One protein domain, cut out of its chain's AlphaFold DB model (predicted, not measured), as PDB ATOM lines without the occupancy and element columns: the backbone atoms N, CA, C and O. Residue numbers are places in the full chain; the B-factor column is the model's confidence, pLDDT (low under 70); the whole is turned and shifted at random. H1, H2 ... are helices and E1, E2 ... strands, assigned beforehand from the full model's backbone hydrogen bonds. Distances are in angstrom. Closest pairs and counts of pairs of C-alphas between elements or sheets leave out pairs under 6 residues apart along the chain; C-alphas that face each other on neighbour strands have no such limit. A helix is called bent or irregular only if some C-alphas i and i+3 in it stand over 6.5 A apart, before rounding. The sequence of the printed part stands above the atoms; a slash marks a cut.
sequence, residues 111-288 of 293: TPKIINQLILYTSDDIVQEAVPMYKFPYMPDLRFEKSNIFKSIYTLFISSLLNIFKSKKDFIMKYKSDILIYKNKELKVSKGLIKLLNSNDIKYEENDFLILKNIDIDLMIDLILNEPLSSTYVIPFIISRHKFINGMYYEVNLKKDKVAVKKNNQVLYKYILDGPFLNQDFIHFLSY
ATOM      1  N   THR A 111     -30.650  22.732  32.875       74.62
ATOM      2  CA  THR A 111     -31.116  24.021  32.373       74.62
ATOM      3  C   THR A 111     -30.266  25.076  33.067       74.62
ATOM      4  O   THR A 111     -30.127  24.985  34.295       74.62
ATOM      5  N   PRO A 112     -29.642  26.019  32.343       81.88
ATOM      6  CA  PRO A 112     -28.809  27.006  32.998       81.88
ATOM      7  C   PRO A 112     -29.642  27.787  33.993       81.88
ATOM      8  O   PRO A 112     -30.750  28.222  33.684       81.88
ATOM      9  N   LYS A 113     -29.113  27.891  35.207       87.06
ATOM     10  CA  LYS A 113     -29.724  28.535  36.366       87.06
ATOM     11  C   LYS A 113     -28.628  29.247  37.146       87.06
ATOM     12  O   LYS A 113     -27.539  28.694  37.311       87.06
ATOM     13  N   ILE A 114     -28.923  30.452  37.631       88.69
ATOM     14  CA  ILE A 114     -28.103  31.089  38.658       88.69
ATOM     15  C   ILE A 114     -28.491  30.437  39.980       88.69
ATOM     16  O   ILE A 114     -29.648  30.507  40.395       88.69
ATOM     17  N   ILE A 115     -27.530  29.771  40.606       87.75
ATOM     18  CA  ILE A 115     -27.678  29.115  41.903       87.75
ATOM     19  C   ILE A 115     -26.845  29.904  42.909       87.75
ATOM     20  O   ILE A 115     -25.741  30.316  42.580       87.75
ATOM     21  N   ASN A 116     -27.374  30.129  44.113       88.00
ATOM     22  CA  ASN A 116     -26.672  30.868  45.171       88.00
ATOM     23  C   ASN A 116     -25.810  29.971  46.068       88.00
ATOM     24  O   ASN A 116     -24.922  30.461  46.763       88.00
ATOM     25  N   GLN A 117     -26.136  28.680  46.117       89.38
ATOM     26  CA  GLN A 117     -25.436  27.696  46.925       89.38
ATOM     27  C   GLN A 117     -25.639  26.291  46.354       89.38
ATOM     28  O   GLN A 117     -26.756  25.924  45.987       89.38
ATOM     29  N   LEU A 118     -24.574  25.493  46.331       88.69
ATOM     30  CA  LEU A 118     -24.625  24.062  46.034       88.69
ATOM     31  C   LEU A 118     -24.003  23.286  47.196       88.69
ATOM     32  O   LEU A 118     -22.913  23.618  47.659       88.69
ATOM     33  N   ILE A 119     -24.703  22.256  47.668       87.56
ATOM     34  CA  ILE A 119     -24.229  21.366  48.730       87.56
ATOM     35  C   ILE A 119     -23.886  20.027  48.092       87.56
ATOM     36  O   ILE A 119     -24.698  19.474  47.361       87.56
ATOM     37  N   LEU A 120     -22.701  19.510  48.395       86.81
ATOM     38  CA  LEU A 120     -22.180  18.258  47.857       86.81
ATOM     39  C   LEU A 120     -21.834  17.318  49.003       86.81
ATOM     40  O   LEU A 120     -21.302  17.753  50.026       86.81
ATOM     41  N   TYR A 121     -22.081  16.027  48.813       85.62
ATOM     42  CA  TYR A 121     -21.635  14.981  49.726       85.62
ATOM     43  C   TYR A 121     -20.763  13.995  48.961       85.62
ATOM     44  O   TYR A 121     -21.240  13.331  48.049       85.62
ATOM     45  N   THR A 122     -19.493  13.876  49.339       85.75
ATOM     46  CA  THR A 122     -18.570  12.932  48.698       85.75
ATOM     47  C   THR A 122     -17.600  12.335  49.711       85.75
ATOM     48  O   THR A 122     -17.291  12.951  50.732       85.75
ATOM     49  N   SER A 123     -17.130  11.117  49.455       83.06
ATOM     50  CA  SER A 123     -16.009  10.522  50.189       83.06
ATOM     51  C   SER A 123     -14.670  11.143  49.806       83.06
ATOM     52  O   SER A 123     -13.728  11.093  50.599       83.06
ATOM     53  N   ASP A 124     -14.596  11.720  48.608       84.56
ATOM     54  CA  ASP A 124     -13.356  12.195  48.017       84.56
ATOM     55  C   ASP A 124     -12.991  13.586  48.542       84.56
ATOM     56  O   ASP A 124     -13.846  14.399  48.915       84.56
ATOM     57  N   ASP A 125     -11.690  13.863  48.594       82.38
ATOM     58  CA  ASP A 125     -11.225  15.207  48.906       82.38
ATOM     59  C   ASP A 125     -11.282  16.064  47.644       82.38
ATOM     60  O   ASP A 125     -10.645  15.743  46.640       82.38
ATOM     61  N   ILE A 126     -12.079  17.132  47.681       83.31
ATOM     62  CA  ILE A 126     -12.214  18.053  46.556       83.31
ATOM     63  C   ILE A 126     -11.413  19.305  46.877       83.31
ATOM     64  O   ILE A 126     -11.710  20.021  47.834       83.31
ATOM     65  N   VAL A 127     -10.431  19.591  46.028       78.88
ATOM     66  CA  VAL A 127      -9.694  20.851  46.049       78.88
ATOM     67  C   VAL A 127     -10.140  21.674  44.853       78.88
ATOM     68  O   VAL A 127     -10.056  21.223  43.713       78.88
ATOM     69  N   GLN A 128     -10.622  22.884  45.119       80.81
ATOM     70  CA  GLN A 128     -10.987  23.841  44.087       80.81
ATOM     71  C   GLN A 128     -10.427  25.218  44.428       80.81
ATOM     72  O   GLN A 128     -10.549  25.686  45.561       80.81
ATOM     73  N   GLU A 129      -9.851  25.874  43.424       81.62
ATOM     74  CA  GLU A 129      -9.433  27.269  43.523       81.62
ATOM     75  C   GLU A 129     -10.641  28.210  43.522       81.62
ATOM     76  O   GLU A 129     -11.621  28.002  42.803       81.62
ATOM     77  N   ALA A 130     -10.559  29.265  44.330       88.44
ATOM     78  CA  ALA A 130     -11.569  30.308  44.367       88.44
ATOM     79  C   ALA A 130     -11.726  30.951  42.978       88.44
ATOM     80  O   ALA A 130     -10.746  31.368  42.359       88.44
ATOM     81  N   VAL A 131     -12.963  31.040  42.486       91.31
ATOM     82  CA  VAL A 131     -13.259  31.657  41.188       91.31
ATOM     83  C   VAL A 131     -13.697  33.105  41.419       91.31
ATOM     84  O   VAL A 131     -14.783  33.325  41.967       91.31
ATOM     85  N   PRO A 132     -12.898  34.107  41.007       93.75
ATOM     86  CA  PRO A 132     -13.249  35.508  41.182       93.75
ATOM     87  C   PRO A 132     -14.399  35.903  40.252       93.75
ATOM     88  O   PRO A 132     -14.373  35.636  39.047       93.75
ATOM     89  N   MET A 133     -15.402  36.578  40.806       95.56
ATOM     90  CA  MET A 133     -16.591  37.023  40.090       95.56
ATOM     91  C   MET A 133     -17.072  38.389  40.601       95.56
ATOM     92  O   MET A 133     -16.650  38.898  41.638       95.56
ATOM     93  N   TYR A 134     -17.963  39.007  39.835       96.69
ATOM     94  CA  TYR A 134     -18.604  40.278  40.144       96.69
ATOM     95  C   TYR A 134     -20.112  40.117  40.011       96.69
ATOM     96  O   TYR A 134     -20.590  39.531  39.040       96.69
ATOM     97  N   LYS A 135     -20.866  40.637  40.978       95.94
ATOM     98  CA  LYS A 135     -22.330  40.593  40.989       95.94
ATOM     99  C   LYS A 135     -22.925  41.970  41.221       95.94
ATOM    100  O   LYS A 135     -22.287  42.830  41.826       95.94
ATOM    101  N   PHE A 136     -24.169  42.165  40.802       95.81
ATOM    102  CA  PHE A 136     -24.943  43.315  41.258       95.81
ATOM    103  C   PHE A 136     -25.050  43.270  42.804       95.81
ATOM    104  O   PHE A 136     -25.147  42.179  43.384       95.81
ATOM    105  N   PRO A 137     -24.958  44.408  43.517       91.62
ATOM    106  CA  PRO A 137     -24.722  44.396  44.959       91.62
ATOM    107  C   PRO A 137     -25.954  43.946  45.756       91.62
ATOM    108  O   PRO A 137     -25.822  43.553  46.911       91.62
ATOM    109  N   TYR A 138     -27.126  43.900  45.122       91.19
ATOM    110  CA  TYR A 138     -28.392  43.494  45.728       91.19
ATOM    111  C   TYR A 138     -28.729  42.022  45.468       91.19
ATOM    112  O   TYR A 138     -28.051  41.332  44.707       91.19
ATOM    113  N   MET A 139     -29.761  41.517  46.144       86.19
ATOM    114  CA  MET A 139     -30.200  40.130  45.985       86.19
ATOM    115  C   MET A 139     -30.888  39.897  44.627       86.19
ATOM    116  O   MET A 139     -31.548  40.812  44.130       86.19
ATOM    117  N   PRO A 140     -30.811  38.678  44.053       84.69
ATOM    118  CA  PRO A 140     -31.385  38.375  42.738       84.69
ATOM    119  C   PRO A 140     -32.907  38.508  42.607       84.69
ATOM    120  O   PRO A 140     -33.423  38.413  41.499       84.69
ATOM    121  N   ASP A 141     -33.618  38.671  43.724       86.38
ATOM    122  CA  ASP A 141     -35.083  38.694  43.796       86.38
ATOM    123  C   ASP A 141     -35.612  40.016  44.383       86.38
ATOM    124  O   ASP A 141     -36.685  40.055  44.989       86.38
ATOM    125  N   LEU A 142     -34.851  41.107  44.231       89.50
ATOM    126  CA  LEU A 142     -35.261  42.438  44.675       89.50
ATOM    127  C   LEU A 142     -36.475  42.925  43.869       89.50
ATOM    128  O   LEU A 142     -36.370  43.249  42.684       89.50
ATOM    129  N   ARG A 143     -37.629  42.970  44.535       91.25
ATOM    130  CA  ARG A 143     -38.912  43.376  43.954       91.25
ATOM    131  C   ARG A 143     -39.086  44.886  43.959       91.25
ATOM    132  O   ARG A 143     -38.537  45.581  44.809       91.25
ATOM    133  N   PHE A 144     -39.896  45.357  43.021       90.19
ATOM    134  CA  PHE A 144     -40.334  46.736  42.955       90.19
ATOM    135  C   PHE A 144     -41.028  47.169  44.238       90.19
ATOM    136  O   PHE A 144     -41.962  46.530  44.725       90.19
ATOM    137  N   GLU A 145     -40.591  48.318  44.724       90.38
ATOM    138  CA  GLU A 145     -41.205  49.045  45.814       90.38
ATOM    139  C   GLU A 145     -41.345  50.504  45.378       90.38
ATOM    140  O   GLU A 145     -40.449  51.065  44.743       90.38
ATOM    141  N   LYS A 146     -42.464  51.149  45.725       88.25
ATOM    142  CA  LYS A 146     -42.667  52.584  45.478       88.25
ATOM    143  C   LYS A 146     -41.870  53.426  46.484       88.25
ATOM    144  O   LYS A 146     -42.443  54.210  47.232       88.25
ATOM    145  N   SER A 147     -40.551  53.253  46.510       92.62
ATOM    146  CA  SER A 147     -39.631  53.963  47.398       92.62
ATOM    147  C   SER A 147     -38.549  54.695  46.601       92.62
ATOM    148  O   SER A 147     -38.154  54.285  45.507       92.62
ATOM    149  N   ASN A 148     -38.050  55.809  47.145       93.12
ATOM    150  CA  ASN A 148     -36.911  56.518  46.545       93.12
ATOM    151  C   ASN A 148     -35.645  55.651  46.555       93.12
ATOM    152  O   ASN A 148     -34.838  55.734  45.636       93.12
ATOM    153  N   ILE A 149     -35.516  54.768  47.551       93.44
ATOM    154  CA  ILE A 149     -34.436  53.783  47.636       93.44
ATOM    155  C   ILE A 149     -34.477  52.863  46.415       93.44
ATOM    156  O   ILE A 149     -33.465  52.719  45.734       93.44
ATOM    157  N   PHE A 150     -35.645  52.301  46.084       93.19
ATOM    158  CA  PHE A 150     -35.781  51.451  44.905       93.19
ATOM    159  C   PHE A 150     -35.394  52.188  43.617       93.19
ATOM    160  O   PHE A 150     -34.654  51.637  42.805       93.19
ATOM    161  N   LYS A 151     -35.834  53.445  43.446       92.06
ATOM    162  CA  LYS A 151     -35.447  54.269  42.287       92.06
ATOM    163  C   LYS A 151     -33.929  54.390  42.170       92.06
ATOM    164  O   LYS A 151     -33.388  54.122  41.102       92.06
ATOM    165  N   SER A 152     -33.242  54.702  43.269       94.81
ATOM    166  CA  SER A 152     -31.777  54.770  43.296       94.81
ATOM    167  C   SER A 152     -31.135  53.435  42.915       94.81
ATOM    168  O   SER A 152     -30.208  53.406  42.109       94.81
ATOM    169  N   ILE A 153     -31.644  52.313  43.435       95.50
ATOM    170  CA  ILE A 153     -31.139  50.976  43.089       95.50
ATOM    171  C   ILE A 153     -31.344  50.677  41.600       95.50
ATOM    172  O   ILE A 153     -30.439  50.160  40.943       95.50
ATOM    173  N   TYR A 154     -32.503  51.028  41.052       95.00
ATOM    174  CA  TYR A 154     -32.807  50.845  39.639       95.00
ATOM    175  C   TYR A 154     -31.881  51.681  38.739       95.00
ATOM    176  O   TYR A 154     -31.345  51.165  37.759       95.00
ATOM    177  N   THR A 155     -31.572  52.925  39.115       95.06
ATOM    178  CA  THR A 155     -30.569  53.751  38.420       95.06
ATOM    179  C   THR A 155     -29.170  53.123  38.452       95.06
ATOM    180  O   THR A 155     -28.453  53.139  37.443       95.06
ATOM    181  N   LEU A 156     -28.776  52.521  39.582       96.44
ATOM    182  CA  LEU A 156     -27.515  51.779  39.676       96.44
ATOM    183  C   LEU A 156     -27.513  50.569  38.736       96.44
ATOM    184  O   LEU A 156     -26.501  50.336  38.074       96.44
ATOM    185  N   PHE A 157     -28.630  49.840  38.652       96.62
ATOM    186  CA  PHE A 157     -28.807  48.709  37.741       96.62
ATOM    187  C   PHE A 157     -28.671  49.125  36.272       96.62
ATOM    188  O   PHE A 157     -27.875  48.518  35.552       96.62
ATOM    189  N   ILE A 158     -29.368  50.181  35.838       96.56
ATOM    190  CA  ILE A 158     -29.272  50.708  34.466       96.56
ATOM    191  C   ILE A 158     -27.809  51.011  34.126       96.56
ATOM    192  O   ILE A 158     -27.293  50.577  33.094       96.56
ATOM    193  N   SER A 159     -27.117  51.705  35.032       96.56
ATOM    194  CA  SER A 159     -25.709  52.064  34.858       96.56
ATOM    195  C   SER A 159     -24.807  50.829  34.752       96.56
ATOM    196  O   SER A 159     -23.917  50.786  33.900       96.56
ATOM    197  N   SER A 160     -25.050  49.802  35.574       97.12
ATOM    198  CA  SER A 160     -24.334  48.522  35.518       97.12
ATOM    199  C   SER A 160     -24.550  47.786  34.199       97.12
ATOM    200  O   SER A 160     -23.568  47.366  33.583       97.12
ATOM    201  N   LEU A 161     -25.806  47.643  33.759       97.31
ATOM    202  CA  LEU A 161     -26.160  46.917  32.538       97.31
ATOM    203  C   LEU A 161     -25.572  47.602  31.302       97.31
ATOM    204  O   LEU A 161     -24.898  46.960  30.497       97.31
ATOM    205  N   LEU A 162     -25.744  48.920  31.187       96.62
ATOM    206  CA  LEU A 162     -25.174  49.688  30.083       96.62
ATOM    207  C   LEU A 162     -23.648  49.612  30.073       96.62
ATOM    208  O   LEU A 162     -23.052  49.469  29.008       96.62
ATOM    209  N   ASN A 163     -22.996  49.694  31.236       96.62
ATOM    210  CA  ASN A 163     -21.543  49.602  31.315       96.62
ATOM    211  C   ASN A 163     -21.029  48.239  30.845       96.62
ATOM    212  O   ASN A 163     -20.132  48.183  29.998       96.62
ATOM    213  N   ILE A 164     -21.588  47.150  31.377       95.94
ATOM    214  CA  ILE A 164     -21.110  45.812  31.042       95.94
ATOM    215  C   ILE A 164     -21.380  45.482  29.574       95.94
ATOM    216  O   ILE A 164     -20.476  45.009  28.882       95.94
ATOM    217  N   PHE A 165     -22.555  45.858  29.067       95.12
ATOM    218  CA  PHE A 165     -22.930  45.651  27.677       95.12
ATOM    219  C   PHE A 165     -22.048  46.454  26.710       95.12
ATOM    220  O   PHE A 165     -21.433  45.874  25.813       95.12
ATOM    221  N   LYS A 166     -21.857  47.762  26.951       94.38
ATOM    222  CA  LYS A 166     -20.961  48.616  26.141       94.38
ATOM    223  C   LYS A 166     -19.516  48.126  26.150       94.38
ATOM    224  O   LYS A 166     -18.817  48.256  25.148       94.38
ATOM    225  N   SER A 167     -19.069  47.535  27.260       93.00
ATOM    226  CA  SER A 167     -17.726  46.959  27.360       93.00
ATOM    227  C   SER A 167     -17.545  45.659  26.563       93.00
ATOM    228  O   SER A 167     -16.417  45.186  26.437       93.00
ATOM    229  N   LYS A 168     -18.632  45.093  26.013       90.75
ATOM    230  CA  LYS A 168     -18.669  43.828  25.258       90.75
ATOM    231  C   LYS A 168     -18.040  42.654  26.013       90.75
ATOM    232  O   LYS A 168     -17.527  41.729  25.388       90.75
ATOM    233  N   LYS A 169     -18.066  42.699  27.346       93.06
ATOM    234  CA  LYS A 169     -17.547  41.638  28.210       93.06
ATOM    235  C   LYS A 169     -18.619  40.598  28.476       93.06
ATOM    236  O   LYS A 169     -19.798  40.933  28.510       93.06
ATOM    237  N   ASP A 170     -18.195  39.365  28.717       95.19
ATOM    238  CA  ASP A 170     -19.111  38.271  29.018       95.19
ATOM    239  C   ASP A 170     -19.865  38.532  30.329       95.19
ATOM    240  O   ASP A 170     -19.275  38.919  31.347       95.19
ATOM    241  N   PHE A 171     -21.174  38.292  30.326       96.44
ATOM    242  CA  PHE A 171     -22.002  38.384  31.522       96.44
ATOM    243  C   PHE A 171     -23.212  37.466  31.439       96.44
ATOM    244  O   PHE A 171     -23.646  37.049  30.365       96.44
ATOM    245  N   ILE A 172     -23.760  37.151  32.604       96.56
ATOM    246  CA  ILE A 172     -24.994  36.398  32.751       96.56
ATOM    247  C   ILE A 172     -25.969  37.284  33.512       96.56
ATOM    248  O   ILE A 172     -25.592  37.978  34.457       96.56
ATOM    249  N   MET A 173     -27.228  37.256  33.106       96.44
ATOM    250  CA  MET A 173     -28.284  38.011  33.747       96.44
ATOM    251  C   MET A 173     -29.490  37.116  33.995       96.44
ATOM    252  O   MET A 173     -29.960  36.423  33.094       96.44
ATOM    253  N   LYS A 174     -30.003  37.148  35.223       95.38
ATOM    254  CA  LYS A 174     -31.329  36.628  35.545       95.38
ATOM    255  C   LYS A 174     -32.338  37.731  35.270       95.38
ATOM    256  O   LYS A 174     -32.265  38.798  35.876       95.38
ATOM    257  N   TYR A 175     -33.263  37.458  34.366       94.38
ATOM    258  CA  TYR A 175     -34.344  38.355  33.993       94.38
ATOM    259  C   TYR A 175     -35.657  37.599  34.163       94.38
ATOM    260  O   TYR A 175     -35.919  36.633  33.448       94.38
ATOM    261  N   LYS A 176     -36.468  38.005  35.144       90.06
ATOM    262  CA  LYS A 176     -37.656  37.249  35.574       90.06
ATOM    263  C   LYS A 176     -37.263  35.814  35.976       90.06
ATOM    264  O   LYS A 176     -36.367  35.618  36.798       90.06
ATOM    265  N   SER A 177     -37.938  34.814  35.417       88.75
ATOM    266  CA  SER A 177     -37.639  33.386  35.576       88.75
ATOM    267  C   SER A 177     -36.559  32.865  34.626       88.75
ATOM    268  O   SER A 177     -36.182  31.697  34.722       88.75
ATOM    269  N   ASP A 178     -36.081  33.701  33.709       92.69
ATOM    270  CA  ASP A 178     -35.250  33.308  32.582       92.69
ATOM    271  C   ASP A 178     -33.814  33.810  32.734       92.69
ATOM    272  O   ASP A 178     -33.499  34.693  33.539       92.69
ATOM    273  N   ILE A 179     -32.918  33.211  31.950       93.81
ATOM    274  CA  ILE A 179     -31.501  33.558  31.945       93.81
ATOM    275  C   ILE A 179     -31.059  33.998  30.568       93.81
ATOM    276  O   ILE A 179     -31.423  33.400  29.553       93.81
ATOM    277  N   LEU A 180     -30.241  35.042  30.594       96.12
ATOM    278  CA  LEU A 180     -29.546  35.624  29.469       96.12
ATOM    279  C   LEU A 180     -28.046  35.423  29.686       96.12
ATOM    280  O   LEU A 180     -27.524  35.733  30.754       96.12
ATOM    281  N   ILE A 181     -27.354  34.906  28.680       95.94
ATOM    282  CA  ILE A 181     -25.911  34.673  28.691       95.94
ATOM    283  C   ILE A 181     -25.336  35.418  27.495       95.94
ATOM    284  O   ILE A 181     -25.491  34.980  26.354       95.94
ATOM    285  N   TYR A 182     -24.689  36.548  27.760       96.62
ATOM    286  CA  TYR A 182     -23.947  37.284  26.751       96.62
ATOM    287  C   TYR A 182     -22.515  36.759  26.719       96.62
ATOM    288  O   TYR A 182     -21.771  36.891  27.694       96.62
ATOM    289  N   LYS A 183     -22.144  36.127  25.607       94.25
ATOM    290  CA  LYS A 183     -20.816  35.551  25.405       94.25
ATOM    291  C   LYS A 183     -20.474  35.532  23.927       94.25
ATOM    292  O   LYS A 183     -21.325  35.215  23.103       94.25
ATOM    293  N   ASN A 184     -19.225  35.838  23.580       91.62
ATOM    294  CA  ASN A 184     -18.750  35.831  22.188       91.62
ATOM    295  C   ASN A 184     -19.597  36.706  21.237       91.62
ATOM    296  O   ASN A 184     -19.750  36.368  20.067       91.62
ATOM    297  N   LYS A 185     -20.120  37.842  21.724       92.31
ATOM    298  CA  LYS A 185     -21.018  38.750  20.977       92.31
ATOM    299  C   LYS A 185     -22.357  38.130  20.555       92.31
ATOM    300  O   LYS A 185     -23.027  38.665  19.678       92.31
ATOM    301  N   GLU A 186     -22.753  37.034  21.187       96.12
ATOM    302  CA  GLU A 186     -24.079  36.446  21.057       96.12
ATOM    303  C   GLU A 186     -24.797  36.546  22.398       96.12
ATOM    304  O   GLU A 186     -24.177  36.425  23.462       96.12
ATOM    305  N   LEU A 187     -26.111  36.740  22.349       96.81
ATOM    306  CA  LEU A 187     -26.959  36.693  23.529       96.81
ATOM    307  C   LEU A 187     -27.806  35.426  23.469       96.81
ATOM    308  O   LEU A 187     -28.731  35.312  22.668       96.81
ATOM    309  N   LYS A 188     -27.478  34.458  24.323       96.00
ATOM    310  CA  LYS A 188     -28.264  33.234  24.480       96.00
ATOM    311  C   LYS A 188     -29.311  33.462  25.547       96.00
ATOM    312  O   LYS A 188     -28.963  33.819  26.672       96.00
ATOM    313  N   VAL A 189     -30.570  33.226  25.220       94.88
ATOM    314  CA  VAL A 189     -31.677  33.411  26.153       94.88
ATOM    315  C   VAL A 189     -32.500  32.137  26.290       94.88
ATOM    316  O   VAL A 189     -32.584  31.311  25.376       94.88
ATOM    317  N   SER A 190     -33.078  31.940  27.472       93.25
ATOM    318  CA  SER A 190     -33.957  30.799  27.745       93.25
ATOM    319  C   SER A 190     -35.234  30.846  26.899       93.25
ATOM    320  O   SER A 190     -35.758  31.915  26.588       93.25
ATOM    321  N   LYS A 191     -35.772  29.665  26.564       91.75
ATOM    322  CA  LYS A 191     -36.976  29.530  25.725       91.75
ATOM    323  C   LYS A 191     -38.244  30.139  26.343       91.75
ATOM    324  O   LYS A 191     -39.211  30.368  25.624       91.75
ATOM    325  N   GLY A 192     -38.258  30.446  27.644       90.94
ATOM    326  CA  GLY A 192     -39.389  31.125  28.286       90.94
ATOM    327  C   GLY A 192     -39.659  32.525  27.724       90.94
ATOM    328  O   GLY A 192     -40.791  33.003  27.786       90.94
ATOM    329  N   LEU A 193     -38.667  33.143  27.071       93.81
ATOM    330  CA  LEU A 193     -38.786  34.479  26.488       93.81
ATOM    331  C   LEU A 193     -39.314  34.502  25.044       93.81
ATOM    332  O   LEU A 193     -39.510  35.594  24.525       93.81
ATOM    333  N   ILE A 194     -39.623  33.357  24.411       95.31
ATOM    334  CA  ILE A 194     -40.131  33.302  23.018       95.31
ATOM    335  C   ILE A 194     -41.285  34.286  22.796       95.31
ATOM    336  O   ILE A 194     -41.272  35.063  21.844       95.31
ATOM    337  N   LYS A 195     -42.281  34.279  23.692       95.12
ATOM    338  CA  LYS A 195     -43.453  35.159  23.569       95.12
ATOM    339  C   LYS A 195     -43.060  36.633  23.592       95.12
ATOM    340  O   LYS A 195     -43.602  37.403  22.809       95.12
ATOM    341  N   LEU A 196     -42.122  36.992  24.467       94.75
ATOM    342  CA  LEU A 196     -41.636  38.358  24.617       94.75
ATOM    343  C   LEU A 196     -40.863  38.805  23.371       94.75
ATOM    344  O   LEU A 196     -41.122  39.893  22.865       94.75
ATOM    345  N   LEU A 197     -39.969  37.958  22.853       96.38
ATOM    346  CA  LEU A 197     -39.200  38.252  21.642       96.38
ATOM    347  C   LEU A 197     -40.119  38.433  20.430       96.38
ATOM    348  O   LEU A 197     -40.037  39.453  19.754       96.38
ATOM    349  N   ASN A 198     -41.057  37.503  20.223       96.38
ATOM    350  CA  ASN A 198     -42.009  37.566  19.114       96.38
ATOM    351  C   ASN A 198     -42.922  38.794  19.196       96.38
ATOM    352  O   ASN A 198     -43.226  39.387  18.171       96.38
ATOM    353  N   SER A 199     -43.352  39.199  20.398       96.19
ATOM    354  CA  SER A 199     -44.194  40.394  20.562       96.19
ATOM    355  C   SER A 199     -43.468  41.718  20.303       96.19
ATOM    356  O   SER A 199     -44.131  42.743  20.196       96.19
ATOM    357  N   ASN A 200     -42.135  41.701  20.235       95.56
ATOM    358  CA  ASN A 200     -41.300  42.880  19.999       95.56
ATOM    359  C   ASN A 200     -40.477  42.750  18.704       95.56
ATOM    360  O   ASN A 200     -39.489  43.459  18.540       95.56
ATOM    361  N   ASP A 201     -40.856  41.822  17.814       95.31
ATOM    362  CA  ASP A 201     -40.198  41.564  16.526       95.31
ATOM    363  C   ASP A 201     -38.678  41.304  16.614       95.31
ATOM    364  O   ASP A 201     -37.933  41.545  15.662       95.31
ATOM    365  N   ILE A 202     -38.207  40.766  17.746       97.12
ATOM    366  CA  ILE A 202     -36.795  40.431  17.961       97.12
ATOM    367  C   ILE A 202     -36.506  39.062  17.345       97.12
ATOM    368  O   ILE A 202     -37.107  38.052  17.730       97.12
ATOM    369  N   LYS A 203     -35.558  39.006  16.408       96.88
ATOM    370  CA  LYS A 203     -35.205  37.772  15.698       96.88
ATOM    371  C   LYS A 203     -34.223  36.932  16.504       96.88
ATOM    372  O   LYS A 203     -33.343  37.437  17.198       96.88
ATOM    373  N   TYR A 204     -34.361  35.616  16.380       97.06
ATOM    374  CA  TYR A 204     -33.486  34.658  17.045       97.06
ATOM    375  C   TYR A 204     -33.340  33.366  16.238       97.06
ATOM    376  O   TYR A 204     -34.233  32.969  15.489       97.06
ATOM    377  N   GLU A 205     -32.214  32.684  16.428       95.81
ATOM    378  CA  GLU A 205     -32.008  31.302  15.988       95.81
ATOM    379  C   GLU A 205     -32.362  30.356  17.142       95.81
ATOM    380  O   GLU A 205     -31.865  30.522  18.258       95.81
ATOM    381  N   GLU A 206     -33.216  29.362  16.902       92.31
ATOM    382  CA  GLU A 206     -33.607  28.403  17.937       92.31
ATOM    383  C   GLU A 206     -32.724  27.145  17.916       92.31
ATOM    384  O   GLU A 206     -32.669  26.427  16.922       92.31
ATOM    385  N   ASN A 207     -32.081  26.860  19.050       86.94
ATOM    386  CA  ASN A 207     -31.379  25.609  19.356       86.94
ATOM    387  C   ASN A 207     -31.798  25.140  20.769       86.94
ATOM    388  O   ASN A 207     -32.982  25.167  21.120       86.94
ATOM    389  N   ASP A 208     -30.837  24.770  21.624       85.56
ATOM    390  CA  ASP A 208     -31.053  24.594  23.070       85.56
ATOM    391  C   ASP A 208     -31.431  25.922  23.759       85.56
ATOM    392  O   ASP A 208     -32.160  25.939  24.750       85.56
ATOM    393  N   PHE A 209     -30.975  27.040  23.183       90.69
ATOM    394  CA  PHE A 209     -31.306  28.421  23.550       90.69
ATOM    395  C   PHE A 209     -31.892  29.155  22.352       90.69
ATOM    396  O   PHE A 209     -31.711  28.725  21.212       90.69
ATOM    397  N   LEU A 210     -32.529  30.294  22.611       94.81
ATOM    398  CA  LEU A 210     -32.782  31.287  21.573       94.81
ATOM    399  C   LEU A 210     -31.527  32.158  21.479       94.81
ATOM    400  O   LEU A 210     -31.086  32.719  22.484       94.81
ATOM    401  N   ILE A 211     -30.911  32.213  20.307       96.81
ATOM    402  CA  ILE A 211     -29.651  32.920  20.083       96.81
ATOM    403  C   ILE A 211     -29.954  34.202  19.320       96.81
ATOM    404  O   ILE A 211     -30.385  34.155  18.169       96.81
ATOM    405  N   LEU A 212     -29.717  35.337  19.969       97.31
ATOM    406  CA  LEU A 212     -29.856  36.667  19.392       97.31
ATOM    407  C   LEU A 212     -28.476  37.155  18.946       97.31
ATOM    408  O   LEU A 212     -27.463  36.910  19.617       97.31
ATOM    409  N   LYS A 213     -28.438  37.856  17.813       96.00
ATOM    410  CA  LYS A 213     -27.212  38.359  17.185       96.00
ATOM    411  C   LYS A 213     -27.405  39.800  16.730       96.00
ATOM    412  O   LYS A 213     -28.505  40.203  16.376       96.00
ATOM    413  N   ASN A 214     -26.307  40.550  16.658       94.25
ATOM    414  CA  ASN A 214     -26.287  41.909  16.108       94.25
ATOM    415  C   ASN A 214     -27.342  42.817  16.774       94.25
ATOM    416  O   ASN A 214     -27.420  42.857  17.999       94.25
ATOM    417  N   ILE A 215     -28.146  43.513  15.968       96.00
ATOM    418  CA  ILE A 215     -29.143  44.488  16.418       96.00
ATOM    419  C   ILE A 215     -30.226  43.884  17.318       96.00
ATOM    420  O   ILE A 215     -30.743  44.575  18.186       96.00
ATOM    421  N   ASP A 216     -30.531  42.590  17.181       97.38
ATOM    422  CA  ASP A 216     -31.510  41.916  18.041       97.38
ATOM    423  C   ASP A 216     -31.041  41.865  19.504       97.38
ATOM    424  O   ASP A 216     -31.855  41.857  20.428       97.38
ATOM    425  N   ILE A 217     -29.720  41.880  19.734       97.25
ATOM    426  CA  ILE A 217     -29.154  41.996  21.080       97.25
ATOM    427  C   ILE A 217     -29.443  43.386  21.646       97.25
ATOM    428  O   ILE A 217     -29.907  43.482  22.779       97.25
ATOM    429  N   ASP A 218     -29.193  44.441  20.866       96.06
ATOM    430  CA  ASP A 218     -29.440  45.824  21.284       96.06
ATOM    431  C   ASP A 218     -30.929  46.027  21.612       96.06
ATOM    432  O   ASP A 218     -31.254  46.501  22.697       96.06
ATOM    433  N   LEU A 219     -31.831  45.537  20.749       97.25
ATOM    434  CA  LEU A 219     -33.281  45.572  20.977       97.25
ATOM    435  C   LEU A 219     -33.691  44.852  22.268       97.25
ATOM    436  O   LEU A 219     -34.547  45.341  23.004       97.25
ATOM    437  N   MET A 220     -33.079  43.705  22.574       96.81
ATOM    438  CA  MET A 220     -33.363  42.988  23.818       96.81
ATOM    439  C   MET A 220     -32.892  43.770  25.050       96.81
ATOM    440  O   MET A 220     -33.585  43.789  26.066       96.81
ATOM    441  N   ILE A 221     -31.722  44.408  24.986       96.75
ATOM    442  CA  ILE A 221     -31.222  45.238  26.088       96.75
ATOM    443  C   ILE A 221     -32.104  46.475  26.272       96.75
ATOM    444  O   ILE A 221     -32.497  46.768  27.403       96.75
ATOM    445  N   ASP A 222     -32.485  47.142  25.184       95.69
ATOM    446  CA  ASP A 222     -33.394  48.288  25.214       95.69
ATOM    447  C   ASP A 222     -34.757  47.904  25.797       95.69
ATOM    448  O   ASP A 222     -35.297  48.631  26.631       95.69
ATOM    449  N   LEU A 223     -35.291  46.733  25.444       95.81
ATOM    450  CA  LEU A 223     -36.537  46.221  26.013       95.81
ATOM    451  C   LEU A 223     -36.456  46.068  27.535       95.81
ATOM    452  O   LEU A 223     -37.388  46.441  28.241       95.81
ATOM    453  N   ILE A 224     -35.352  45.525  28.055       95.88
ATOM    454  CA  ILE A 224     -35.163  45.325  29.501       95.88
ATOM    455  C   ILE A 224     -35.058  46.666  30.232       95.88
ATOM    456  O   ILE A 224     -35.585  46.813  31.337       95.88
ATOM    457  N   LEU A 225     -34.378  47.639  29.625       95.00
ATOM    458  CA  LEU A 225     -34.208  48.979  30.189       95.00
ATOM    459  C   LEU A 225     -35.508  49.790  30.189       95.00
ATOM    460  O   LEU A 225     -35.692  50.618  31.073       95.00
ATOM    461  N   ASN A 226     -36.399  49.538  29.230       92.00
ATOM    462  CA  ASN A 226     -37.666  50.255  29.076       92.00
ATOM    463  C   ASN A 226     -38.881  49.466  29.589       92.00
ATOM    464  O   ASN A 226     -40.024  49.853  29.335       92.00
ATOM    465  N   GLU A 227     -38.671  48.354  30.300       91.06
ATOM    466  CA  GLU A 227     -39.783  47.568  30.829       91.06
ATOM    467  C   GLU A 227     -40.571  48.375  31.885       91.06
ATOM    468  O   GLU A 227     -39.975  48.912  32.825       91.06
ATOM    469  N   PRO A 228     -41.914  48.444  31.788       88.88
ATOM    470  CA  PRO A 228     -42.720  49.176  32.754       88.88
ATOM    471  C   PRO A 228     -42.599  48.583  34.163       88.88
ATOM    472  O   PRO A 228     -42.823  47.390  34.398       88.88
ATOM    473  N   LEU A 229     -42.308  49.455  35.129       89.44
ATOM    474  CA  LEU A 229     -42.188  49.094  36.538       89.44
ATOM    475  C   LEU A 229     -43.571  48.801  37.135       89.44
ATOM    476  O   LEU A 229     -44.321  49.698  37.519       89.44
ATOM    477  N   SER A 230     -43.906  47.517  37.211       89.00
ATOM    478  CA  SER A 230     -45.112  47.006  37.870       89.00
ATOM    479  C   SER A 230     -44.818  46.520  39.293       89.00
ATOM    480  O   SER A 230     -43.669  46.295  39.664       89.00
ATOM    481  N   SER A 231     -45.854  46.280  40.101       85.81
ATOM    482  CA  SER A 231     -45.705  45.729  41.463       85.81
ATOM    483  C   SER A 231     -45.051  44.342  41.508       85.81
ATOM    484  O   SER A 231     -44.546  43.923  42.546       85.81
ATOM    485  N   THR A 232     -45.066  43.614  40.392       88.12
ATOM    486  CA  THR A 232     -44.431  42.300  40.245       88.12
ATOM    487  C   THR A 232     -43.033  42.375  39.643       88.12
ATOM    488  O   THR A 232     -42.395  41.337  39.473       88.12
ATOM    489  N   TYR A 233     -42.563  43.573  39.287       91.69
ATOM    490  CA  TYR A 233     -41.260  43.755  38.667       91.69
ATOM    491  C   TYR A 233     -40.144  43.352  39.635       91.69
ATOM    492  O   TYR A 233     -40.189  43.656  40.827       91.69
ATOM    493  N   VAL A 234     -39.143  42.654  39.111       93.62
ATOM    494  CA  VAL A 234     -37.935  42.247  39.832       93.62
ATOM    495  C   VAL A 234     -36.758  42.820  39.067       93.62
ATOM    496  O   VAL A 234     -36.654  42.587  37.863       93.62
ATOM    497  N   ILE A 235     -35.881  43.553  39.756       94.38
ATOM    498  CA  ILE A 235     -34.683  44.104  39.118       94.38
ATOM    499  C   ILE A 235     -33.840  42.940  38.576       94.38
ATOM    500  O   ILE A 235     -33.524  42.019  39.338       94.38
ATOM    501  N   PRO A 236     -33.455  42.960  37.288       95.62
ATOM    502  CA  PRO A 236     -32.627  41.912  36.720       95.62
ATOM    503  C   PRO A 236     -31.278  41.824  37.440       95.62
ATOM    504  O   PRO A 236     -30.659  42.828  37.795       95.62
ATOM    505  N   PHE A 237     -30.800  40.604  37.649       95.88
ATOM    506  CA  PHE A 237     -29.595  40.360  38.430       95.88
ATOM    507  C   PHE A 237     -28.429  39.963  37.537       95.88
ATOM    508  O   PHE A 237     -28.503  38.952  36.841       95.88
ATOM    509  N   ILE A 238     -27.351  40.746  37.581       96.75
ATOM    510  CA  ILE A 238     -26.176  40.586  36.720       96.75
ATOM    511  C   ILE A 238     -25.046  39.904  37.497       96.75
ATOM    512  O   ILE A 238     -24.703  40.330  38.603       96.75
ATOM    513  N   ILE A 239     -24.424  38.899  36.879       96.25
ATOM    514  CA  ILE A 239     -23.141  38.322  37.291       96.25
ATOM    515  C   ILE A 239     -22.158  38.320  36.118       96.25
ATOM    516  O   ILE A 239     -22.535  38.165  34.958       96.25
ATOM    517  N   SER A 240     -20.873  38.471  36.410       95.88
ATOM    518  CA  SER A 240     -19.815  38.432  35.404       95.88
ATOM    519  C   SER A 240     -18.492  37.995  36.017       95.88
ATOM    520  O   SER A 240     -18.228  38.221  37.195       95.88
ATOM    521  N   ARG A 241     -17.618  37.403  35.201       94.31
ATOM    522  CA  ARG A 241     -16.206  37.190  35.563       94.31
ATOM    523  C   ARG A 241     -15.376  38.469  35.445       94.31
ATOM    524  O   ARG A 241     -14.228  38.514  35.876       94.31
ATOM    525  N   HIS A 242     -15.943  39.519  34.862       95.62
ATOM    526  CA  HIS A 242     -15.278  40.789  34.657       95.62
ATOM    527  C   HIS A 242     -15.885  41.884  35.526       95.62
ATOM    528  O   HIS A 242     -17.093  41.945  35.737       95.62
ATOM    529  N   LYS A 243     -15.034  42.812  35.970       96.00
ATOM    530  CA  LYS A 243     -15.471  44.008  36.691       96.00
ATOM    531  C   LYS A 243     -16.365  44.888  35.813       96.00
ATOM    532  O   LYS A 243     -16.014  45.157  34.655       96.00
ATOM    533  N   PHE A 244     -17.444  45.390  36.412       95.94
ATOM    534  CA  PHE A 244     -18.373  46.370  35.848       95.94
ATOM    535  C   PHE A 244     -18.773  47.426  36.895       95.94
ATOM    536  O   PHE A 244     -18.548  47.242  38.094       95.94
ATOM    537  N   ILE A 245     -19.323  48.553  36.437       96.38
ATOM    538  CA  ILE A 245     -19.765  49.666  37.296       96.38
ATOM    539  C   ILE A 245     -20.850  49.198  38.274       96.38
ATOM    540  O   ILE A 245     -21.772  48.484  37.890       96.38
ATOM    541  N   ASN A 246     -20.733  49.606  39.541       95.69
ATOM    542  CA  ASN A 246     -21.566  49.168  40.672       95.69
ATOM    543  C   ASN A 246     -21.562  47.645  40.919       95.69
ATOM    544  O   ASN A 246     -22.393  47.146  41.671       95.69
ATOM    545  N   GLY A 247     -20.635  46.899  40.313       95.56
ATOM    546  CA  GLY A 247     -20.439  45.481  40.592       95.56
ATOM    547  C   GLY A 247     -19.655  45.266  41.887       95.56
ATOM    548  O   GLY A 247     -18.590  45.851  42.088       95.56
ATOM    549  N   MET A 248     -20.157  44.383  42.746       96.50
ATOM    550  CA  MET A 248     -19.480  43.915  43.950       96.50
ATOM    551  C   MET A 248     -18.651  42.672  43.625       96.50
ATOM    552  O   MET A 248     -19.175  41.700  43.079       96.50
ATOM    553  N   TYR A 249     -17.369  42.702  43.977       95.81
ATOM    554  CA  TYR A 249     -16.485  41.544  43.883       95.81
ATOM    555  C   TYR A 249     -16.864  40.477  44.918       95.81
ATOM    556  O   TYR A 249     -17.202  40.797  46.059       95.81
ATOM    557  N   TYR A 250     -16.788  39.215  44.515       94.19
ATOM    558  CA  TYR A 250     -16.898  38.054  45.388       94.19
ATOM    559  C   TYR A 250     -16.112  36.888  44.791       94.19
ATOM    560  O   TYR A 250     -15.722  36.902  43.622       94.19
ATOM    561  N   GLU A 251     -15.907  35.856  45.594       93.19
ATOM    562  CA  GLU A 251     -15.287  34.619  45.150       93.19
ATOM    563  C   GLU A 251     -16.261  33.469  45.346       93.19
ATOM    564  O   GLU A 251     -16.826  33.303  46.429       93.19
ATOM    565  N   VAL A 252     -16.443  32.671  44.299       91.31
ATOM    566  CA  VAL A 252     -17.117  31.382  44.413       91.31
ATOM    567  C   VAL A 252     -16.077  30.384  44.901       91.31
ATOM    568  O   VAL A 252     -15.113  30.094  44.190       91.31
ATOM    569  N   ASN A 253     -16.244  29.895  46.126       89.44
ATOM    570  CA  ASN A 253     -15.311  28.965  46.748       89.44
ATOM    571  C   ASN A 253     -16.022  27.742  47.321       89.44
ATOM    572  O   ASN A 253     -17.137  27.818  47.842       89.44
ATOM    573  N   LEU A 254     -15.353  26.597  47.206       89.31
ATOM    574  CA  LEU A 254     -15.812  25.353  47.794       89.31
ATOM    575  C   LEU A 254     -15.247  25.237  49.208       89.31
ATOM    576  O   LEU A 254     -14.036  25.143  49.406       89.31
ATOM    577  N   LYS A 255     -16.127  25.225  50.204       89.50
ATOM    578  CA  LYS A 255     -15.756  25.053  51.607       89.50
ATOM    579  C   LYS A 255     -16.114  23.654  52.063       89.50
ATOM    580  O   LYS A 255     -17.275  23.254  52.007       89.50
ATOM    581  N   LYS A 256     -15.122  22.927  52.569       88.88
ATOM    582  CA  LYS A 256     -15.352  21.673  53.285       88.88
ATOM    583  C   LYS A 256     -15.962  21.986  54.647       88.88
ATOM    584  O   LYS A 256     -15.348  22.661  55.473       88.88
ATOM    585  N   ASP A 257     -17.176  21.510  54.873       83.62
ATOM    586  CA  ASP A 257     -17.809  21.564  56.180       83.62
ATOM    587  C   ASP A 257     -17.122  20.549  57.109       83.62
ATOM    588  O   ASP A 257     -16.660  19.484  56.688       83.62
ATOM    589  N   LYS A 258     -17.043  20.870  58.400       77.81
ATOM    590  CA  LYS A 258     -16.389  20.005  59.398       77.81
ATOM    591  C   LYS A 258     -17.213  18.753  59.701       77.81
ATOM    592  O   LYS A 258     -16.715  17.816  60.324       77.81
ATOM    593  N   VAL A 259     -18.479  18.743  59.294       77.62
ATOM    594  CA  VAL A 259     -19.421  17.661  59.565       77.62
ATOM    595  C   VAL A 259     -19.308  16.580  58.493       77.62
ATOM    596  O   VAL A 259     -19.641  16.797  57.327       77.62
ATOM    597  N   ALA A 260     -18.889  15.387  58.913       80.38
ATOM    598  CA  ALA A 260     -18.967  14.181  58.102       80.38
ATOM    599  C   ALA A 260     -20.265  13.415  58.399       80.38
ATOM    600  O   ALA A 260     -20.686  13.289  59.552       80.38
ATOM    601  N   VAL A 261     -20.896  12.878  57.359       82.62
ATOM    602  CA  VAL A 261     -22.137  12.101  57.439       82.62
ATOM    603  C   VAL A 261     -21.834  10.652  57.083       82.62
ATOM    604  O   VAL A 261     -21.203  10.368  56.068       82.62
ATOM    605  N   LYS A 262     -22.304   9.706  57.901       80.06
ATOM    606  CA  LYS A 262     -22.204   8.280  57.578       80.06
ATOM    607  C   LYS A 262     -23.447   7.839  56.801       80.06
ATOM    608  O   LYS A 262     -24.538   7.818  57.365       80.06
ATOM    609  N   LYS A 263     -23.280   7.442  55.537       80.44
ATOM    610  CA  LYS A 263     -24.345   6.897  54.671       80.44
ATOM    611  C   LYS A 263     -23.858   5.574  54.081       80.44
ATOM    612  O   LYS A 263     -22.712   5.483  53.665       80.44
ATOM    613  N   ASN A 264     -24.689   4.529  54.095       77.69
ATOM    614  CA  ASN A 264     -24.383   3.222  53.481       77.69
ATOM    615  C   ASN A 264     -22.992   2.652  53.839       77.69
ATOM    616  O   ASN A 264     -22.297   2.074  53.013       77.69
ATOM    617  N   ASN A 265     -22.588   2.813  55.104       80.00
ATOM    618  CA  ASN A 265     -21.296   2.369  55.636       80.00
ATOM    619  C   ASN A 265     -20.044   3.089  55.083       80.00
ATOM    620  O   ASN A 265     -18.932   2.699  55.434       80.00
ATOM    621  N   GLN A 266     -20.218   4.171  54.324       80.12
ATOM    622  CA  GLN A 266     -19.167   5.094  53.899       80.12
ATOM    623  C   GLN A 266     -19.258   6.413  54.683       80.12
ATOM    624  O   GLN A 266     -20.330   6.804  55.158       80.12
ATOM    625  N   VAL A 267     -18.114   7.075  54.864       83.31
ATOM    626  CA  VAL A 267     -18.027   8.411  55.466       83.31
ATOM    627  C   VAL A 267     -17.998   9.422  54.327       83.31
ATOM    628  O   VAL A 267     -17.098   9.374  53.495       83.31
ATOM    629  N   LEU A 268     -18.986  10.311  54.294       87.19
ATOM    630  CA  LEU A 268     -19.097  11.385  53.315       87.19
ATOM    631  C   LEU A 268     -18.789  12.716  53.997       87.19
ATOM    632  O   LEU A 268     -19.298  12.996  55.083       87.19
ATOM    633  N   TYR A 269     -17.991  13.548  53.349       87.12
ATOM    634  CA  TYR A 269     -17.754  14.927  53.742       87.12
ATOM    635  C   TYR A 269     -18.726  15.836  53.005       87.12
ATOM    636  O   TYR A 269     -19.004  15.645  51.819       87.12
ATOM    637  N   LYS A 270     -19.249  16.824  53.726       88.75
ATOM    638  CA  LYS A 270     -20.097  17.860  53.152       88.75
ATOM    639  C   LYS A 270     -19.216  18.990  52.624       88.75
ATOM    640  O   LYS A 270     -18.377  19.506  53.356       88.75
ATOM    641  N   TYR A 271     -19.443  19.402  51.385       89.38
ATOM    642  CA  TYR A 271     -18.860  20.607  50.806       89.38
ATOM    643  C   TYR A 271     -19.968  21.581  50.430       89.38
ATOM    644  O   TYR A 271     -21.057  21.171  50.029       89.38
ATOM    645  N   ILE A 272     -19.695  22.871  50.580       90.38
ATOM    646  CA  ILE A 272     -20.619  23.952  50.252       90.38
ATOM    647  C   ILE A 272     -19.914  24.887  49.278       90.38
ATOM    648  O   ILE A 272     -18.874  25.454  49.607       90.38
ATOM    649  N   LEU A 273     -20.474  25.022  48.082       90.00
ATOM    650  CA  LEU A 273     -20.071  26.012  47.095       90.00
ATOM    651  C   LEU A 273     -20.979  27.230  47.266       90.00
ATOM    652  O   LEU A 273     -22.176  27.141  46.983       90.00
ATOM    653  N   ASP A 274     -20.424  28.332  47.761       88.75
ATOM    654  CA  ASP A 274     -21.179  29.550  48.070       88.75
ATOM    655  C   ASP A 274     -21.050  30.605  46.962       88.75
ATOM    656  O   ASP A 274     -19.984  30.801  46.378       88.75
ATOM    657  N   GLY A 275     -22.132  31.355  46.748       85.69
ATOM    658  CA  GLY A 275     -22.178  32.527  45.879       85.69
ATOM    659  C   GLY A 275     -23.103  32.323  44.681       85.69
ATOM    660  O   GLY A 275     -23.395  31.193  44.308       85.69
ATOM    661  N   PRO A 276     -23.601  33.402  44.057       90.44
ATOM    662  CA  PRO A 276     -24.346  33.268  42.817       90.44
ATOM    663  C   PRO A 276     -23.409  32.776  41.712       90.44
ATOM    664  O   PRO A 276     -22.395  33.406  41.431       90.44
ATOM    665  N   PHE A 277     -23.731  31.677  41.049       90.81
ATOM    666  CA  PHE A 277     -22.980  31.204  39.889       90.81
ATOM    667  C   PHE A 277     -23.896  30.518  38.887       90.81
ATOM    668  O   PHE A 277     -24.985  30.048  39.222       90.81
ATOM    669  N   LEU A 278     -23.446  30.452  37.635       90.38
ATOM    670  CA  LEU A 278     -24.104  29.645  36.620       90.38
ATOM    671  C   LEU A 278     -23.807  28.171  36.892       90.38
ATOM    672  O   LEU A 278     -22.656  27.749  36.867       90.38
ATOM    673  N   ASN A 279     -24.841  27.371  37.112       86.94
ATOM    674  CA  ASN A 279     -24.710  25.936  37.380       86.94
ATOM    675  C   ASN A 279     -23.912  25.152  36.319       86.94
ATOM    676  O   ASN A 279     -23.243  24.181  36.660       86.94
ATOM    677  N   GLN A 280     -23.946  25.575  35.054       85.50
ATOM    678  CA  GLN A 280     -23.181  24.946  33.972       85.50
ATOM    679  C   GLN A 280     -21.665  25.042  34.184       85.50
ATOM    680  O   GLN A 280     -20.955  24.095  33.853       85.50
ATOM    681  N   ASP A 281     -21.175  26.124  34.797       84.62
ATOM    682  CA  ASP A 281     -19.746  26.300  35.095       84.62
ATOM    683  C   ASP A 281     -19.247  25.271  36.130       84.62
ATOM    684  O   ASP A 281     -18.056  24.971  36.200       84.62
ATOM    685  N   PHE A 282     -20.167  24.692  36.904       84.06
ATOM    686  CA  PHE A 282     -19.898  23.789  38.022       84.06
ATOM    687  C   PHE A 282     -20.572  22.422  37.837       84.06
ATOM    688  O   PHE A 282     -20.807  21.690  38.797       84.06
ATOM    689  N   ILE A 283     -20.868  22.041  36.587       80.81
ATOM    690  CA  ILE A 283     -21.586  20.799  36.265       80.81
ATOM    691  C   ILE A 283     -20.869  19.531  36.747       80.81
ATOM    692  O   ILE A 283     -21.522  18.554  37.099       80.81
ATOM    693  N   HIS A 284     -19.536  19.569  36.831       78.94
ATOM    694  CA  HIS A 284     -18.706  18.481  37.354       78.94
ATOM    695  C   HIS A 284     -18.950  18.196  38.843       78.94
ATOM    696  O   HIS A 284     -18.641  17.110  39.317       78.94
ATOM    697  N   PHE A 285     -19.527  19.141  39.590       77.88
ATOM    698  CA  PHE A 285     -19.961  18.891  40.960       77.88
ATOM    699  C   PHE A 285     -21.352  18.276  41.040       77.88
ATOM    700  O   PHE A 285     -21.626  17.484  41.937       77.88
ATOM    701  N   LEU A 286     -22.214  18.575  40.069       67.81
ATOM    702  CA  LEU A 286     -23.578  18.051  40.018       67.81
ATOM    703  C   LEU A 286     -23.614  16.533  39.752       67.81
ATOM    704  O   LEU A 286     -24.629  15.894  40.022       67.81
ATOM    705  N   SER A 287     -22.524  15.926  39.272       65.19
ATOM    706  CA  SER A 287     -22.400  14.464  39.172       65.19
ATOM    707  C   SER A 287     -22.186  13.775  40.523       65.19
ATOM    708  O   SER A 287     -22.748  12.705  40.733       65.19
ATOM    709  N   TYR A 288     -21.476  14.395  41.475       62.81
ATOM    710  CA  TYR A 288     -21.226  13.789  42.795       62.81
ATOM    711  C   TYR A 288     -22.504  13.598  43.620       62.81
ATOM    712  O   TYR A 288     -22.598  12.668  44.416       62.81
TER     713      TYR A 288
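Overview. This is residues 111 to 288 of the 293 residues of an uncharacterized protein of Nosema ceranae (strain BRL01) (UniProt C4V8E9). One strongly curled sheet joins a head to a long arm: in the head the short strands E7, E3, E4, E5 and E6 have H1, H2 and H3 round them, and the arm is a ribbon of E1, E9 and E8 with H4 beside E1. E2 links the two parts, and the E8 and E9 hairpin makes the far tip. The printed part has 178 residues with four named helices and nine named strands, E1 E2 H1 E3 E4 E5 H2 E6 H3 E7 E8 E9 H4, mixed in class. The sheet, E1 - E9 - E8 - E2 - E7 - E3 - E4 - E5 - E6, is all antiparallel. The whole is only just compact, close to loose, with a radius of gyration of the C-alphas of 18.5 A and spans of 58 by 40 by 30 A.

Along the chain. Find C-alpha 114 at (-28.103, 31.089, 38.658); there E1, residues 114 to 122, begins, and it bends by 59 degrees at residue 117. E2 is 131 to 135. Look next at C-alpha 148 at (-36.911, 56.518, 46.545), where H1 runs to 166 over 27.1 A. Then come E3, 171 to 175, E4, 178 to 183, E5, 186 to 189, H2, 191 to 199, E6, 210 to 213, H3, 215 to 225, and E7, 237 to 240. E8, 248 to 263, covers 38.8 A and bends by 59 degrees at 260; E9, 266 to 278, covers 30.4 A and bends by 90 degrees at 275. H4, 279 to 286, ends at C-alpha 286 (-23.578, 18.051, 40.018).

Arrangement. Look first at the folded sheet, bent back into two leaves: E1 and E9 face E2, E7, E3, E4, E5 and E6, with E8 as the hinge. Between the neighbour strands E1 and E9, N 120 and O 271 are within hydrogen-bond range at 2.9 A, and between the neighbour strands E8 and E2, N 133 and O 250 are within hydrogen-bond range at 2.9 A. E3, E4 and E5 form a meander, each the antiparallel neighbour of the one before; N 173 and O 180 are 2.8 A apart, N 181 and O 188 2.8 A. E2, H1 and E3 are a split strand-helix-strand unit, E7 between its strands, with a right-handed crossover. H1 only grazes the sheet with residues 157 to 165. H3 is on the sheet at a height of 9.6 A, and is close to H1 but not clearly touching, C-alphas 158 and 225 being closest at 6.8 A. H2 and H4 are on opposite faces, each over none of the strands. Each O i to N i+4 pair is within hydrogen-bond range in H1 and H3; H2 has 3 of 5, and H4 1 of 4 beside 4 of 5 O i to N i+3 pairs. H2 and H4 are irregular: C-alphas 192 and 195 are 7.4 A apart, 281 and 284 8.2 A.

Size, cuts and confidence. The C-alphas of Asp 201 and Asn 265 are the two farthest apart, at 58.5 A. The printed part has no cut. The links E2 to H1 and H3 to E7 are long. Mean pLDDT of the printed part is 90.8; residues 286 to 288 are under 70.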